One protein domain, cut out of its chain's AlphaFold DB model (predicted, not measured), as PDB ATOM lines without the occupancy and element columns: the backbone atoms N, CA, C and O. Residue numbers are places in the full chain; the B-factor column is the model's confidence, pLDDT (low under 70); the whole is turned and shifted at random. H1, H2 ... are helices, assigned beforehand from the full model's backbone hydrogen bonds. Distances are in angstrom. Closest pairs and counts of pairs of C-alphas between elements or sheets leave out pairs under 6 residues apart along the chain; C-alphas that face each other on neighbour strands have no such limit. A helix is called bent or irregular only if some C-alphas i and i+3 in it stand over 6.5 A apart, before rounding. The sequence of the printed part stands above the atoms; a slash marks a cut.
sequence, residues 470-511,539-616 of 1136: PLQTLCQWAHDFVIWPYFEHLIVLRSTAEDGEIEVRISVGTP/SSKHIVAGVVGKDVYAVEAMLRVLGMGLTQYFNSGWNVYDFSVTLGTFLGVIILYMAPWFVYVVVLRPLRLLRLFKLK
ATOM      1  N   PRO A 470     -72.155  43.261 -18.081       81.38
ATOM      2  CA  PRO A 470     -71.396  42.040 -17.766       81.38
ATOM      3  C   PRO A 470     -70.129  42.275 -16.921       81.38
ATOM      4  O   PRO A 470     -69.640  41.342 -16.286       81.38
ATOM      5  N   LEU A 471     -69.585  43.496 -16.898       82.31
ATOM      6  CA  LEU A 471     -68.521  43.892 -15.971       82.31
ATOM      7  C   LEU A 471     -69.108  44.271 -14.604       82.31
ATOM      8  O   LEU A 471     -68.559  43.873 -13.581       82.31
ATOM      9  N   GLN A 472     -70.254  44.958 -14.586       83.44
ATOM     10  CA  GLN A 472     -70.991  45.307 -13.369       83.44
ATOM     11  C   GLN A 472     -71.300  44.060 -12.522       83.44
ATOM     12  O   GLN A 472     -71.022  44.056 -11.324       83.44
ATOM     13  N   THR A 473     -71.796  42.978 -13.134       83.50
ATOM     14  CA  THR A 473     -72.069  41.719 -12.418       83.50
ATOM     15  C   THR A 473     -70.796  41.052 -11.891       83.50
ATOM     16  O   THR A 473     -70.787  40.596 -10.750       83.50
ATOM     17  N   LEU A 474     -69.704  41.034 -12.664       85.19
ATOM     18  CA  LEU A 474     -68.413  40.490 -12.222       85.19
ATOM     19  C   LEU A 474     -67.831  41.281 -11.040       85.19
ATOM     20  O   LEU A 474     -67.358  40.687 -10.069       85.19
ATOM     21  N   CYS A 475     -67.887  42.612 -11.095       85.56
ATOM     22  CA  CYS A 475     -67.433  43.475 -10.010       85.56
ATOM     23  C   CYS A 475     -68.312  43.344  -8.760       85.56
ATOM     24  O   CYS A 475     -67.776  43.365  -7.654       85.56
ATOM     25  N   GLN A 476     -69.621  43.122  -8.911       85.31
ATOM     26  CA  GLN A 476     -70.520  42.869  -7.784       85.31
ATOM     27  C   GLN A 476     -70.237  41.516  -7.107       85.31
ATOM     28  O   GLN A 476     -70.068  41.475  -5.893       85.31
ATOM     29  N   TRP A 477     -70.028  40.441  -7.877       88.25
ATOM     30  CA  TRP A 477     -69.549  39.160  -7.330       88.25
ATOM     31  C   TRP A 477     -68.202  39.298  -6.596       88.25
ATOM     32  O   TRP A 477     -68.004  38.689  -5.544       88.25
ATOM     33  N   ALA A 478     -67.276  40.113  -7.115       86.31
ATOM     34  CA  ALA A 478     -66.005  40.394  -6.442       86.31
ATOM     35  C   ALA A 478     -66.188  41.219  -5.152       86.31
ATOM     36  O   ALA A 478     -65.499  40.966  -4.165       86.31
ATOM     37  N   HIS A 479     -67.117  42.178  -5.140       87.88
ATOM     38  CA  HIS A 479     -67.473  42.996  -3.977       87.88
ATOM     39  C   HIS A 479     -68.026  42.129  -2.837       87.88
ATOM     40  O   HIS A 479     -67.473  42.135  -1.733       87.88
ATOM     41  N   ASP A 480     -69.037  41.310  -3.131       87.25
ATOM     42  CA  ASP A 480     -69.689  40.426  -2.160       87.25
ATOM     43  C   ASP A 480     -68.704  39.389  -1.585       87.25
ATOM     44  O   ASP A 480     -68.685  39.135  -0.377       87.25
ATOM     45  N   PHE A 481     -67.817  38.840  -2.425       88.31
ATOM     46  CA  PHE A 481     -66.784  37.887  -2.000       88.31
ATOM     47  C   PHE A 481     -65.700  38.516  -1.108       88.31
ATOM     48  O   PHE A 481     -65.243  37.880  -0.159       88.31
ATOM     49  N   VAL A 482     -65.296  39.763  -1.378       86.56
ATOM     50  CA  VAL A 482     -64.267  40.484  -0.600       86.56
ATOM     51  C   VAL A 482     -64.806  40.995   0.742       86.56
ATOM     52  O   VAL A 482     -64.060  41.041   1.720       86.56
ATOM     53  N   ILE A 483     -66.091  41.360   0.814       84.62
ATOM     54  CA  ILE A 483     -66.752  41.811   2.052       84.62
ATOM     55  C   ILE A 483     -67.085  40.638   2.992       84.62
ATOM     56  O   ILE A 483     -67.235  40.833   4.202       84.62
ATOM     57  N   TRP A 484     -67.163  39.409   2.471       89.00
ATOM     58  CA  TRP A 484     -67.483  38.214   3.248       89.00
ATOM     59  C   TRP A 484     -66.520  38.028   4.443       89.00
ATOM     60  O   TRP A 484     -65.308  37.919   4.249       89.00
ATOM     61  N   PRO A 485     -67.007  37.931   5.700       82.44
ATOM     62  CA  PRO A 485     -66.155  38.025   6.894       82.44
ATOM     63  C   PRO A 485     -65.121  36.897   7.040       82.44
ATOM     64  O   PRO A 485     -64.179  37.026   7.819       82.44
ATOM     65  N   TYR A 486     -65.266  35.802   6.289       85.06
ATOM     66  CA  TYR A 486     -64.319  34.684   6.270       85.06
ATOM     67  C   TYR A 486     -63.199  34.837   5.222       85.06
ATOM     68  O   TYR A 486     -62.229  34.084   5.283       85.06
ATOM     69  N   PHE A 487     -63.273  35.818   4.312       85.00
ATOM     70  CA  PHE A 487     -62.270  36.072   3.265       85.00
ATOM     71  C   PHE A 487     -60.865  36.297   3.854       85.00
ATOM     72  O   PHE A 487     -59.928  35.564   3.534       85.00
ATOM     73  N   GLU A 488     -60.732  37.216   4.818       79.38
ATOM     74  CA  GLU A 488     -59.475  37.475   5.545       79.38
ATOM     75  C   GLU A 488     -58.958  36.233   6.297       79.38
ATOM     76  O   GLU A 488     -57.752  35.986   6.362       79.38
ATOM     77  N   HIS A 489     -59.861  35.414   6.850       81.69
ATOM     78  CA  HIS A 489     -59.490  34.179   7.543       81.69
ATOM     79  C   HIS A 489     -58.956  33.111   6.579       81.69
ATOM     80  O   HIS A 489     -57.977  32.440   6.905       81.69
ATOM     81  N   LEU A 490     -59.550  32.985   5.388       80.56
ATOM     82  CA  LEU A 490     -59.106  32.075   4.330       80.56
ATOM     83  C   LEU A 490     -57.729  32.481   3.784       80.56
ATOM     84  O   LEU A 490     -56.854  31.627   3.642       80.56
ATOM     85  N   ILE A 491     -57.506  33.779   3.550       78.94
ATOM     86  CA  ILE A 491     -56.211  34.322   3.104       78.94
ATOM     87  C   ILE A 491     -55.117  34.039   4.135       78.94
ATOM     88  O   ILE A 491     -54.033  33.578   3.776       78.94
ATOM     89  N   VAL A 492     -55.392  34.269   5.423       74.56
ATOM     90  CA  VAL A 492     -54.413  33.997   6.484       74.56
ATOM     91  C   VAL A 492     -54.139  32.497   6.634       74.56
ATOM     92  O   VAL A 492     -52.974  32.117   6.724       74.56
ATOM     93  N   LEU A 493     -55.169  31.643   6.595       74.75
ATOM     94  CA  LEU A 493     -54.998  30.186   6.611       74.75
ATOM     95  C   LEU A 493     -54.098  29.726   5.450       74.75
ATOM     96  O   LEU A 493     -53.147  28.969   5.657       74.75
ATOM     97  N   ARG A 494     -54.356  30.235   4.236       71.12
ATOM     98  CA  ARG A 494     -53.562  29.930   3.040       71.12
ATOM     99  C   ARG A 494     -52.119  30.416   3.173       71.12
ATOM    100  O   ARG A 494     -51.214  29.655   2.851       71.12
ATOM    101  N   SER A 495     -51.905  31.619   3.708       66.38
ATOM    102  CA  SER A 495     -50.566  32.158   3.971       66.38
ATOM    103  C   SER A 495     -49.773  31.273   4.930       66.38
ATOM    104  O   SER A 495     -48.653  30.888   4.608       66.38
ATOM    105  N   THR A 496     -50.373  30.843   6.046       64.75
ATOM    106  CA  THR A 496     -49.702  29.924   6.980       64.75
ATOM    107  C   THR A 496     -49.403  28.549   6.382       64.75
ATOM    108  O   THR A 496     -48.432  27.917   6.790       64.75
ATOM    109  N   ALA A 497     -50.193  28.087   5.407       64.25
ATOM    110  CA  ALA A 497     -49.942  26.825   4.715       64.25
ATOM    111  C   ALA A 497     -48.796  26.940   3.692       64.25
ATOM    112  O   ALA A 497     -47.914  26.087   3.669       64.25
ATOM    113  N   GLU A 498     -48.772  27.998   2.875       61.28
ATOM    114  CA  GLU A 498     -47.728  28.199   1.859       61.28
ATOM    115  C   GLU A 498     -46.370  28.541   2.476       61.28
ATOM    116  O   GLU A 498     -45.364  27.927   2.116       61.28
ATOM    117  N   ASP A 499     -46.327  29.466   3.439       56.25
ATOM    118  CA  ASP A 499     -45.081  29.795   4.137       56.25
ATOM    119  C   ASP A 499     -44.603  28.603   4.998       56.25
ATOM    120  O   ASP A 499     -43.400  28.377   5.109       56.25
ATOM    121  N   GLY A 500     -45.520  27.764   5.503       51.75
ATOM    122  CA  GLY A 500     -45.207  26.500   6.182       51.75
ATOM    123  C   GLY A 500     -44.627  25.420   5.257       51.75
ATOM    124  O   GLY A 500     -43.625  24.796   5.604       51.75
ATOM    125  N   GLU A 501     -45.179  25.219   4.053       44.72
ATOM    126  CA  GLU A 501     -44.570  24.342   3.033       44.72
ATOM    127  C   GLU A 501     -43.176  24.837   2.617       44.72
ATOM    128  O   GLU A 501     -42.273  24.029   2.377       44.72
ATOM    129  N   ILE A 502     -42.987  26.159   2.536       46.75
ATOM    130  CA  ILE A 502     -41.695  26.781   2.233       46.75
ATOM    131  C   ILE A 502     -40.712  26.573   3.389       46.75
ATOM    132  O   ILE A 502     -39.578  26.183   3.130       46.75
ATOM    133  N   GLU A 503     -41.117  26.766   4.645       42.47
ATOM    134  CA  GLU A 503     -40.249  26.568   5.812       42.47
ATOM    135  C   GLU A 503     -39.905  25.084   6.030       42.47
ATOM    136  O   GLU A 503     -38.759  24.766   6.344       42.47
ATOM    137  N   VAL A 504     -40.819  24.152   5.731       36.03
ATOM    138  CA  VAL A 504     -40.522  22.707   5.690       36.03
ATOM    139  C   VAL A 504     -39.572  22.362   4.538       36.03
ATOM    140  O   VAL A 504     -38.605  21.635   4.760       36.03
ATOM    141  N   ARG A 505     -39.758  22.908   3.326       37.91
ATOM    142  CA  ARG A 505     -38.797  22.709   2.218       37.91
ATOM    143  C   ARG A 505     -37.430  23.325   2.499       37.91
ATOM    144  O   ARG A 505     -36.424  22.736   2.116       37.91
ATOM    145  N   ILE A 506     -37.381  24.477   3.164       41.91
ATOM    146  CA  ILE A 506     -36.132  25.085   3.620       41.91
ATOM    147  C   ILE A 506     -35.507  24.197   4.692       41.91
ATOM    148  O   ILE A 506     -34.344  23.860   4.541       41.91
ATOM    149  N   SER A 507     -36.249  23.726   5.696       36.50
ATOM    150  CA  SER A 507     -35.737  22.838   6.751       36.50
ATOM    151  C   SER A 507     -35.185  21.515   6.196       36.50
ATOM    152  O   SER A 507     -34.055  21.140   6.504       36.50
ATOM    153  N   VAL A 508     -35.898  20.869   5.265       40.38
ATOM    154  CA  VAL A 508     -35.432  19.664   4.545       40.38
ATOM    155  C   VAL A 508     -34.245  19.967   3.611       40.38
ATOM    156  O   VAL A 508     -33.400  19.103   3.391       40.38
ATOM    157  N   GLY A 509     -34.115  21.204   3.119       38.84
ATOM    158  CA  GLY A 509     -32.912  21.709   2.445       38.84
ATOM    159  C   GLY A 509     -31.791  22.186   3.385       38.84
ATOM    160  O   GLY A 509     -30.676  22.422   2.923       38.84
ATOM    161  N   THR A 510     -32.051  22.310   4.693       40.03
ATOM    162  CA  THR A 510     -31.159  22.915   5.702       40.03
ATOM    163  C   THR A 510     -30.692  21.954   6.817       40.03
ATOM    164  O   THR A 510     -30.444  22.400   7.936       40.03
ATOM    165  N   PRO A 511     -30.368  20.670   6.546       41.31
ATOM    166  CA  PRO A 511     -29.308  20.005   7.308       41.31
ATOM    167  C   PRO A 511     -27.966  20.754   7.161       41.31
ATOM    168  O   PRO A 511     -27.188  20.868   8.106       41.31
ATOM    169  N   SER A 539     -31.325  25.399 -12.008       50.25
ATOM    170  CA  SER A 539     -32.172  25.419 -10.801       50.25
ATOM    171  C   SER A 539     -32.945  26.738 -10.644       50.25
ATOM    172  O   SER A 539     -34.173  26.737 -10.529       50.25
ATOM    173  N   SER A 540     -32.258  27.883 -10.774       47.84
ATOM    174  CA  SER A 540     -32.878  29.209 -10.641       47.84
ATOM    175  C   SER A 540     -34.026  29.450 -11.628       47.84
ATOM    176  O   SER A 540     -34.986  30.136 -11.284       47.84
ATOM    177  N   LYS A 541     -33.979  28.866 -12.836       43.78
ATOM    178  CA  LYS A 541     -35.035  29.041 -13.848       43.78
ATOM    179  C   LYS A 541     -36.325  28.316 -13.462       43.78
ATOM    180  O   LYS A 541     -37.400  28.892 -13.610       43.78
ATOM    181  N   HIS A 542     -36.228  27.108 -12.904       45.69
ATOM    182  CA  HIS A 542     -37.397  26.385 -12.392       45.69
ATOM    183  C   HIS A 542     -37.975  27.039 -11.128       45.69
ATOM    184  O   HIS A 542     -39.195  27.096 -10.980       45.69
ATOM    185  N   ILE A 543     -37.125  27.599 -10.258       53.25
ATOM    186  CA  ILE A 543     -37.569  28.344  -9.069       53.25
ATOM    187  C   ILE A 543     -38.327  29.620  -9.472       53.25
ATOM    188  O   ILE A 543     -39.411  29.869  -8.948       53.25
ATOM    189  N   VAL A 544     -37.814  30.405 -10.427       50.66
ATOM    190  CA  VAL A 544     -38.491  31.623 -10.916       50.66
ATOM    191  C   VAL A 544     -39.816  31.291 -11.614       50.66
ATOM    192  O   VAL A 544     -40.840  31.892 -11.289       50.66
ATOM    193  N   ALA A 545     -39.831  30.300 -12.513       42.78
ATOM    194  CA  ALA A 545     -41.047  29.899 -13.228       42.78
ATOM    195  C   ALA A 545     -42.144  29.337 -12.298       42.78
ATOM    196  O   ALA A 545     -43.330  29.528 -12.561       42.78
ATOM    197  N   GLY A 546     -41.764  28.672 -11.200       49.00
ATOM    198  CA  GLY A 546     -42.706  28.096 -10.237       49.00
ATOM    199  C   GLY A 546     -43.391  29.104  -9.306       49.00
ATOM    200  O   GLY A 546     -44.470  28.800  -8.800       49.00
ATOM    201  N   VAL A 547     -42.791  30.281  -9.079       55.38
ATOM    202  CA  VAL A 547     -43.329  31.318  -8.175       55.38
ATOM    203  C   VAL A 547     -44.371  32.189  -8.881       55.38
ATOM    204  O   VAL A 547     -45.501  32.295  -8.409       55.38
ATOM    205  N   VAL A 548     -44.027  32.754 -10.046       52.38
ATOM    206  CA  VAL A 548     -44.865  33.754 -10.745       52.38
ATOM    207  C   VAL A 548     -46.263  33.221 -11.088       52.38
ATOM    208  O   VAL A 548     -47.236  33.965 -11.035       52.38
ATOM    209  N   GLY A 549     -46.386  31.925 -11.391       48.16
ATOM    210  CA  GLY A 549     -47.669  31.284 -11.701       48.16
ATOM    211  C   GLY A 549     -48.533  30.897 -10.492       48.16
ATOM    212  O   GLY A 549     -49.557  30.247 -10.695       48.16
ATOM    213  N   LYS A 550     -48.119  31.203  -9.250       54.12
ATOM    214  CA  LYS A 550     -48.780  30.711  -8.022       54.12
ATOM    215  C   LYS A 550     -48.922  31.719  -6.875       54.12
ATOM    216  O   LYS A 550     -49.444  31.336  -5.833       54.12
ATOM    217  N   ASP A 551     -48.521  32.981  -7.029       63.84
ATOM    218  CA  ASP A 551     -48.730  33.998  -5.987       63.84
ATOM    219  C   ASP A 551     -50.230  34.330  -5.811       63.84
ATOM    220  O   ASP A 551     -50.760  35.273  -6.401       63.84
ATOM    221  N   VAL A 552     -50.921  33.571  -4.947       73.19
ATOM    222  CA  VAL A 552     -52.341  33.764  -4.575       73.19
ATOM    223  C   VAL A 552     -52.610  35.206  -4.130       73.19
ATOM    224  O   VAL A 552     -53.653  35.776  -4.438       73.19
ATOM    225  N   TYR A 553     -51.629  35.834  -3.483       77.12
ATOM    226  CA  TYR A 553     -51.655  37.229  -3.047       77.12
ATOM    227  C   TYR A 553     -51.805  38.255  -4.189       77.12
ATOM    228  O   TYR A 553     -52.284  39.366  -3.963       77.12
ATOM    229  N   ALA A 554     -51.404  37.916  -5.418       80.00
ATOM    230  CA  ALA A 554     -51.622  38.767  -6.588       80.00
ATOM    231  C   ALA A 554     -53.093  38.731  -7.031       80.00
ATOM    232  O   ALA A 554     -53.691  39.773  -7.297       80.00
ATOM    233  N   VAL A 555     -53.692  37.535  -7.024       84.38
ATOM    234  CA  VAL A 555     -55.126  37.328  -7.280       84.38
ATOM    235  C   VAL A 555     -55.962  37.991  -6.184       84.38
ATOM    236  O   VAL A 555     -56.932  38.679  -6.483       84.38
ATOM    237  N   GLU A 556     -55.545  37.868  -4.922       86.44
ATOM    238  CA  GLU A 556     -56.135  38.559  -3.772       86.44
ATOM    239  C   GLU A 556     -56.151  40.086  -3.961       86.44
ATOM    240  O   GLU A 556     -57.198  40.714  -3.810       86.44
ATOM    241  N   ALA A 557     -55.009  40.688  -4.315       86.44
ATOM    242  CA  ALA A 557     -54.918  42.127  -4.549       86.44
ATOM    243  C   ALA A 557     -55.819  42.569  -5.716       86.44
ATOM    244  O   ALA A 557     -56.536  43.559  -5.587       86.44
ATOM    245  N   MET A 558     -55.846  41.804  -6.813       87.12
ATOM    246  CA  MET A 558     -56.704  42.083  -7.966       87.12
ATOM    247  C   MET A 558     -58.200  41.987  -7.615       87.12
ATOM    248  O   MET A 558     -58.961  42.884  -7.967       87.12
ATOM    249  N   LEU A 559     -58.619  40.965  -6.859       87.31
ATOM    250  CA  LEU A 559     -59.996  40.825  -6.366       87.31
ATOM    251  C   LEU A 559     -60.391  41.979  -5.434       87.31
ATOM    252  O   LEU A 559     -61.444  42.584  -5.630       87.31
ATOM    253  N   ARG A 560     -59.535  42.336  -4.462       87.38
ATOM    254  CA  ARG A 560     -59.771  43.476  -3.557       87.38
ATOM    255  C   ARG A 560     -59.902  44.800  -4.326       87.38
ATOM    256  O   ARG A 560     -60.764  45.607  -3.982       87.38
ATOM    257  N   VAL A 561     -59.081  45.023  -5.358       88.12
ATOM    258  CA  VAL A 561     -59.144  46.222  -6.216       88.12
ATOM    259  C   VAL A 561     -60.408  46.244  -7.078       88.12
ATOM    260  O   VAL A 561     -61.029  47.296  -7.184       88.12
ATOM    261  N   LEU A 562     -60.834  45.113  -7.648       87.19
ATOM    262  CA  LEU A 562     -62.077  45.035  -8.426       87.19
ATOM    263  C   LEU A 562     -63.320  45.254  -7.547       87.19
ATOM    264  O   LEU A 562     -64.198  46.029  -7.918       87.19
ATOM    265  N   GLY A 563     -63.379  44.626  -6.369       83.81
ATOM    266  CA  GLY A 563     -64.532  44.721  -5.468       83.81
ATOM    267  C   GLY A 563     -64.709  46.098  -4.814       83.81
ATOM    268  O   GLY A 563     -65.831  46.586  -4.721       83.81
ATOM    269  N   MET A 564     -63.625  46.751  -4.375       80.50
ATOM    270  CA  MET A 564     -63.692  48.051  -3.670       80.50
ATOM    271  C   MET A 564     -63.363  49.266  -4.555       80.50
ATOM    272  O   MET A 564     -63.700  50.395  -4.212       80.50
ATOM    273  N   GLY A 565     -62.706  49.063  -5.697       81.38
ATOM    274  CA  GLY A 565     -62.161  50.145  -6.519       81.38
ATOM    275  C   GLY A 565     -60.825  50.681  -5.988       81.38
ATOM    276  O   GLY A 565     -60.498  50.570  -4.804       81.38
ATOM    277  N   LEU A 566     -60.035  51.284  -6.883       81.62
ATOM    278  CA  LEU A 566     -58.672  51.755  -6.594       81.62
ATOM    279  C   LEU A 566     -58.626  52.741  -5.414       81.62
ATOM    280  O   LEU A 566     -57.819  52.574  -4.499       81.62
ATOM    281  N   THR A 567     -59.512  53.740  -5.405       75.94
ATOM    282  CA  THR A 567     -59.529  54.818  -4.404       75.94
ATOM    283  C   THR A 567     -59.784  54.285  -2.993       75.94
ATOM    284  O   THR A 567     -59.036  54.594  -2.066       75.94
ATOM    285  N   GLN A 568     -60.794  53.423  -2.824       79.81
ATOM    286  CA  GLN A 568     -61.119  52.828  -1.525       79.81
ATOM    287  C   GLN A 568     -60.068  51.788  -1.099       79.81
ATOM    288  O   GLN A 568     -59.720  51.712   0.082       79.81
ATOM    289  N   TYR A 569     -59.502  51.035  -2.053       84.06
ATOM    290  CA  TYR A 569     -58.417  50.089  -1.787       84.06
ATOM    291  C   TYR A 569     -57.193  50.785  -1.178       84.06
ATOM    292  O   TYR A 569     -56.749  50.380  -0.101       84.06
ATOM    293  N   PHE A 570     -56.684  51.847  -1.814       85.12
ATOM    294  CA  PHE A 570     -55.483  52.559  -1.358       85.12
ATOM    295  C   PHE A 570     -55.707  53.469  -0.138       85.12
ATOM    296  O   PHE A 570     -54.743  53.787   0.556       85.12
ATOM    297  N   ASN A 571     -56.949  53.836   0.201       77.75
ATOM    298  CA  ASN A 571     -57.249  54.549   1.452       77.75
ATOM    299  C   ASN A 571     -57.010  53.659   2.701       77.75
ATOM    300  O   ASN A 571     -56.672  54.135   3.786       77.75
ATOM    301  N   SER A 572     -57.114  52.331   2.562       79.69
ATOM    302  CA  SER A 572     -56.808  51.390   3.647       79.69
ATOM    303  C   SER A 572     -55.307  51.098   3.740       79.69
ATOM    304  O   SER A 572     -54.762  50.291   2.989       79.69
ATOM    305  N   GLY A 573     -54.629  51.667   4.742       82.31
ATOM    306  CA  GLY A 573     -53.195  51.426   4.980       82.31
ATOM    307  C   GLY A 573     -52.798  49.946   5.154       82.31
ATOM    308  O   GLY A 573     -51.658  49.581   4.875       82.31
ATOM    309  N   TRP A 574     -53.728  49.067   5.550       83.44
ATOM    310  CA  TRP A 574     -53.484  47.618   5.598       83.44
ATOM    311  C   TRP A 574     -53.565  46.933   4.228       83.44
ATOM    312  O   TRP A 574     -52.908  45.907   4.060       83.44
ATOM    313  N   ASN A 575     -54.320  47.485   3.272       86.44
ATOM    314  CA  ASN A 575     -54.318  47.052   1.870       86.44
ATOM    315  C   ASN A 575     -53.069  47.589   1.151       86.44
ATOM    316  O   ASN A 575     -52.406  46.838   0.446       86.44
ATOM    317  N   VAL A 576     -52.695  48.854   1.399       88.19
ATOM    318  CA  VAL A 576     -51.436  49.455   0.908       88.19
ATOM    319  C   VAL A 576     -50.227  48.623   1.342       88.19
ATOM    320  O   VAL A 576     -49.333  48.374   0.538       88.19
ATOM    321  N   TYR A 577     -50.212  48.150   2.595       86.00
ATOM    322  CA  TYR A 577     -49.188  47.223   3.080       86.00
ATOM    323  C   TYR A 577     -49.176  45.897   2.303       86.00
ATOM    324  O   TYR A 577     -48.121  45.425   1.889       86.00
ATOM    325  N   ASP A 578     -50.341  45.289   2.069       84.50
ATOM    326  CA  ASP A 578     -50.411  44.018   1.340       84.50
ATOM    327  C   ASP A 578     -49.947  44.155  -0.108       84.50
ATOM    328  O   ASP A 578     -49.211  43.291  -0.584       84.50
ATOM    329  N   PHE A 579     -50.322  45.255  -0.765       87.56
ATOM    330  CA  PHE A 579     -49.887  45.617  -2.110       87.56
ATOM    331  C   PHE A 579     -48.379  45.886  -2.184       87.56
ATOM    332  O   PHE A 579     -47.716  45.435  -3.115       87.56
ATOM    333  N   SER A 580     -47.803  46.584  -1.199       86.81
ATOM    334  CA  SER A 580     -46.360  46.852  -1.185       86.81
ATOM    335  C   SER A 580     -45.539  45.577  -0.968       86.81
ATOM    336  O   SER A 580     -44.484  45.424  -1.582       86.81
ATOM    337  N   VAL A 581     -46.046  44.616  -0.185       82.75
ATOM    338  CA  VAL A 581     -45.416  43.297  -0.015       82.75
ATOM    339  C   VAL A 581     -45.533  42.435  -1.275       82.75
ATOM    340  O   VAL A 581     -44.544  41.810  -1.657       82.75
ATOM    341  N   THR A 582     -46.686  42.399  -1.959       83.56
ATOM    342  CA  THR A 582     -46.816  41.624  -3.209       83.56
ATOM    343  C   THR A 582     -45.963  42.210  -4.326       83.56
ATOM    344  O   THR A 582     -45.171  41.479  -4.927       83.56
ATOM    345  N   LEU A 583     -46.032  43.529  -4.535       85.56
ATOM    346  CA  LEU A 583     -45.178  44.261  -5.471       85.56
ATOM    347  C   LEU A 583     -43.693  44.054  -5.149       85.56
ATOM    348  O   LEU A 583     -42.914  43.732  -6.045       85.56
ATOM    349  N   GLY A 584     -43.306  44.147  -3.873       82.62
ATOM    350  CA  GLY A 584     -41.946  43.870  -3.410       82.62
ATOM    351  C   GLY A 584     -41.473  42.452  -3.746       82.62
ATOM    352  O   GLY A 584     -40.326  42.273  -4.154       82.62
ATOM    353  N   THR A 585     -42.349  41.444  -3.665       76.75
ATOM    354  CA  THR A 585     -41.998  40.079  -4.089       76.75
ATOM    355  C   THR A 585     -41.914  39.900  -5.606       76.75
ATOM    356  O   THR A 585     -40.998  39.214  -6.054       76.75
ATOM    357  N   PHE A 586     -42.759  40.559  -6.408       79.69
ATOM    358  CA  PHE A 586     -42.600  40.565  -7.871       79.69
ATOM    359  C   PHE A 586     -41.294  41.245  -8.293       79.69
ATOM    360  O   PHE A 586     -40.517  40.667  -9.053       79.69
ATOM    361  N   LEU A 587     -41.001  42.426  -7.739       82.94
ATOM    362  CA  LEU A 587     -39.728  43.122  -7.940       82.94
ATOM    363  C   LEU A 587     -38.544  42.247  -7.509       82.94
ATOM    364  O   LEU A 587     -37.562  42.157  -8.238       82.94
ATOM    365  N   GLY A 588     -38.649  41.533  -6.385       78.31
ATOM    366  CA  GLY A 588     -37.613  40.608  -5.928       78.31
ATOM    367  C   GLY A 588     -37.369  39.421  -6.864       78.31
ATOM    368  O   GLY A 588     -36.219  39.033  -7.059       78.31
ATOM    369  N   VAL A 589     -38.413  38.875  -7.498       75.38
ATOM    370  CA  VAL A 589     -38.271  37.831  -8.529       75.38
ATOM    371  C   VAL A 589     -37.630  38.393  -9.804       75.38
ATOM    372  O   VAL A 589     -36.745  37.749 -10.369       75.38
ATOM    373  N   ILE A 590     -38.002  39.607 -10.225       80.19
ATOM    374  CA  ILE A 590     -37.400  40.298 -11.379       80.19
ATOM    375  C   ILE A 590     -35.913  40.603 -11.122       80.19
ATOM    376  O   ILE A 590     -35.072  40.339 -11.979       80.19
ATOM    377  N   ILE A 591     -35.565  41.092  -9.927       79.88
ATOM    378  CA  ILE A 591     -34.175  41.354  -9.519       79.88
ATOM    379  C   ILE A 591     -33.367  40.052  -9.485       79.88
ATOM    380  O   ILE A 591     -32.267  40.017 -10.028       79.88
ATOM    381  N   LEU A 592     -33.910  38.964  -8.926       74.12
ATOM    382  CA  LEU A 592     -33.227  37.665  -8.884       74.12
ATOM    383  C   LEU A 592     -33.031  37.053 -10.286       74.12
ATOM    384  O   LEU A 592     -32.049  36.346 -10.512       74.12
ATOM    385  N   TYR A 593     -33.935  37.337 -11.229       77.00
ATOM    386  CA  TYR A 593     -33.800  36.951 -12.637       77.00
ATOM    387  C   TYR A 593     -32.696  37.745 -13.357       77.00
ATOM    388  O   TYR A 593     -31.894  37.155 -14.079       77.00
ATOM    389  N   MET A 594     -32.627  39.064 -13.143       80.38
ATOM    390  CA  MET A 594     -31.631  39.945 -13.775       80.38
ATOM    391  C   MET A 594     -30.233  39.831 -13.147       80.38
ATOM    392  O   MET A 594     -29.224  39.935 -13.841       80.38
ATOM    393  N   ALA A 595     -30.160  39.641 -11.829       79.50
ATOM    394  CA  ALA A 595     -28.935  39.719 -11.041       79.50
ATOM    395  C   ALA A 595     -28.945  38.661  -9.912       79.50
ATOM    396  O   ALA A 595     -29.195  38.983  -8.747       79.50
ATOM    397  N   PRO A 596     -28.638  37.385 -10.225       70.69
ATOM    398  CA  PRO A 596     -28.823  36.251  -9.309       70.69
ATOM    399  C   PRO A 596     -27.920  36.256  -8.061       70.69
ATOM    400  O   PRO A 596     -28.063  35.385  -7.208       70.69
ATOM    401  N   TRP A 597     -27.006  37.221  -7.931       70.75
ATOM    402  CA  TRP A 597     -26.190  37.427  -6.732       70.75
ATOM    403  C   TRP A 597     -26.919  38.212  -5.625       70.75
ATOM    404  O   TRP A 597     -26.545  38.098  -4.459       70.75
ATOM    405  N   PHE A 598     -28.016  38.918  -5.932       69.62
ATOM    406  CA  PHE A 598     -28.886  39.573  -4.939       69.62
ATOM    407  C   PHE A 598     -29.826  38.585  -4.212       69.62
ATOM    408  O   PHE A 598     -31.003  38.865  -3.978       69.62
ATOM    409  N   VAL A 599     -29.308  37.421  -3.801       69.81
ATOM    410  CA  VAL A 599     -30.075  36.383  -3.081       69.81
ATOM    411  C   VAL A 599     -30.714  36.938  -1.799       69.81
ATOM    412  O   VAL A 599     -31.806  36.519  -1.422       69.81
ATOM    413  N   TYR A 600     -30.099  37.950  -1.176       69.44
ATOM    414  CA  TYR A 600     -30.607  38.642   0.013       69.44
ATOM    415  C   TYR A 600     -32.040  39.187  -0.121       69.44
ATOM    416  O   TYR A 600     -32.737  39.285   0.885       69.44
ATOM    417  N   VAL A 601     -32.540  39.474  -1.330       69.56
ATOM    418  CA  VAL A 601     -33.936  39.923  -1.516       69.56
ATOM    419  C   VAL A 601     -34.946  38.823  -1.135       69.56
ATOM    420  O   VAL A 601     -36.062  39.118  -0.709       69.56
ATOM    421  N   VAL A 602     -34.544  37.546  -1.176       67.56
ATOM    422  CA  VAL A 602     -35.346  36.405  -0.688       67.56
ATOM    423  C   VAL A 602     -35.580  36.476   0.830       67.56
ATOM    424  O   VAL A 602     -36.622  36.020   1.301       67.56
ATOM    425  N   VAL A 603     -34.677  37.108   1.591       68.12
ATOM    426  CA  VAL A 603     -34.778  37.267   3.057       68.12
ATOM    427  C   VAL A 603     -35.941  38.189   3.460       68.12
ATOM    428  O   VAL A 603     -36.383  38.154   4.602       68.12
ATOM    429  N   LEU A 604     -36.512  38.958   2.525       68.81
ATOM    430  CA  LEU A 604     -37.689  39.801   2.772       68.81
ATOM    431  C   LEU A 604     -39.026  39.032   2.741       68.81
ATOM    432  O   LEU A 604     -40.048  39.583   3.147       68.81
ATOM    433  N   ARG A 605     -39.056  37.763   2.299       72.50
ATOM    434  CA  ARG A 605     -40.299  36.962   2.220       72.50
ATOM    435  C   ARG A 605     -41.088  36.873   3.542       72.50
ATOM    436  O   ARG A 605     -42.304  37.062   3.476       72.50
ATOM    437  N   PRO A 606     -40.469  36.692   4.731       73.31
ATOM    438  CA  PRO A 606     -41.189  36.631   6.009       73.31
ATOM    439  C   PRO A 606     -41.971  37.901   6.381       73.31
ATOM    440  O   PRO A 606     -42.802  37.849   7.284       73.31
ATOM    441  N   LEU A 607     -41.795  39.030   5.677       75.56
ATOM    442  CA  LEU A 607     -42.671  40.201   5.834       75.56
ATOM    443  C   LEU A 607     -44.143  39.882   5.502       75.56
ATOM    444  O   LEU A 607     -45.043  40.531   6.045       75.56
ATOM    445  N   ARG A 608     -44.414  38.847   4.686       75.50
ATOM    446  CA  ARG A 608     -45.770  38.303   4.466       75.50
ATOM    447  C   ARG A 608     -46.440  37.895   5.789       75.50
ATOM    448  O   ARG A 608     -47.603  38.234   6.006       75.50
ATOM    449  N   LEU A 609     -45.691  37.313   6.731       76.25
ATOM    450  CA  LEU A 609     -46.197  36.864   8.038       76.25
ATOM    451  C   LEU A 609     -46.664  38.011   8.953       76.25
ATOM    452  O   LEU A 609     -47.456  37.782   9.865       76.25
ATOM    453  N   LEU A 610     -46.268  39.267   8.701       77.31
ATOM    454  CA  LEU A 610     -46.788  40.419   9.459       77.31
ATOM    455  C   LEU A 610     -48.308  40.608   9.267       77.31
ATOM    456  O   LEU A 610     -48.966  41.216  10.115       77.31
ATOM    457  N   ARG A 611     -48.901  40.007   8.222       77.38
ATOM    458  CA  ARG A 611     -50.360  39.906   8.036       77.38
ATOM    459  C   ARG A 611     -51.062  39.200   9.208       77.38
ATOM    460  O   ARG A 611     -52.176  39.586   9.560       77.38
ATOM    461  N   LEU A 612     -50.400  38.261   9.894       78.88
ATOM    462  CA  LEU A 612     -50.937  37.572  11.082       78.88
ATOM    463  C   LEU A 612     -51.302  38.546  12.217       78.88
ATOM    464  O   LEU A 612     -52.241  38.311  12.982       78.88
ATOM    465  N   PHE A 613     -50.607  39.685  12.310       81.31
ATOM    466  CA  PHE A 613     -50.874  40.703  13.323       81.31
ATOM    467  C   PHE A 613     -52.170  41.496  13.079       81.31
ATOM    468  O   PHE A 613     -52.663  42.135  14.014       81.31
ATOM    469  N   LYS A 614     -52.788  41.399  11.890       78.88
ATOM    470  CA  LYS A 614     -54.106  41.997  11.607       78.88
ATOM    471  C   LYS A 614     -55.237  41.311  12.375       78.88
ATOM    472  O   LYS A 614     -56.149  42.005  12.832       78.88
ATOM    473  N   LEU A 615     -55.166  39.984  12.551       78.75
ATOM    474  CA  LEU A 615     -56.202  39.175  13.211       78.75
ATOM    475  C   LEU A 615     -56.447  39.631  14.657       78.75
ATOM    476  O   LEU A 615     -57.562  39.978  15.053       78.75
ATOM    477  N   LYS A 616     -55.390  39.648  15.476       83.69
ATOM    478  CA  LYS A 616     -55.507  39.922  16.912       83.69
ATOM    479  C   LYS A 616     -55.634  41.425  17.147       83.69
ATOM    480  O   LYS A 616     -54.642  42.143  17.037       83.69
TER     481      LYS A 616
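This is residues 470 to 511 and 539 to 616 of the 1136 residues of the protein "Hypothetical protein" of Timema poppense (UniProt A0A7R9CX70). A helical hairpin, H6 and H7, packs over a loosely formed three-sided frame, in which H1 stands across one end and H2 makes one side, H4 followed outward by H3 the other. H6 packs on H4 and H7 on H2, while residues 500 to 511, mostly the far part of H2, stick out. The 120 printed residues, with seven named helices in the order H1 to H7 and no named strand, are all helix in class. The whole is only just compact, close to loose, with a radius of gyration of the C-alphas of 16.0 A, and spans 49 by 32 by 25 A.

H1, residues 470 to 483, begins at C-alpha 470 (-71.396, 42.040, -17.766) and is 20.4 A long. H2 is residues 487 to 509, 32.7 A; H3 539 to 548, 15.2 A; H4 552 to 564, 18.3 A; H5 566 to 571, 8.6 A. H6, residues 573 to 594, is 30.8 A long. H7, residues 599 to 615, is 30.9 A long, ends at C-alpha 615 (-56.202, 39.175, 13.211), and is irregular: C-alphas 603 and 606 are 7.1 A apart.

H1 touches H4, closest at C-alphas 479 and 563, 3.7 A. H6, the hub, touches H4 at C-alphas 554 and 582, 6.5 A, and only just H3, with 3 pairs within 8 A, closest C-alphas 544 and 589. H5 and H6 only just touch, with 3 pairs, and only at the corner, closest C-alphas 570 and 576. H6 and H7 form a hairpin at a shallow tilt of 18 degrees, closest C-alphas 588 and 601, 5.8 A. H7 touches H2 at C-alphas 612 and 492, 6.8 A. H2 and H4 are near each other. Every O i to N i+4 pair is within hydrogen-bond range in H2, H4, H5 and H6, against 9 of 10 in H1, 5 of 6 in H3 and 0 of 13 in H7, where 13 of 14 O i to N i+3 pairs are.

The farthest C-alphas, 470 and 511, are 53.7 A apart. Residues 512 to 538 are not printed, and C-alphas 511 and 539 are 19.1 A apart across the cut. The links printed whole are tight. pLDDT is under 70 at residues 495 to 511, 539 to 551 and 598 to 604.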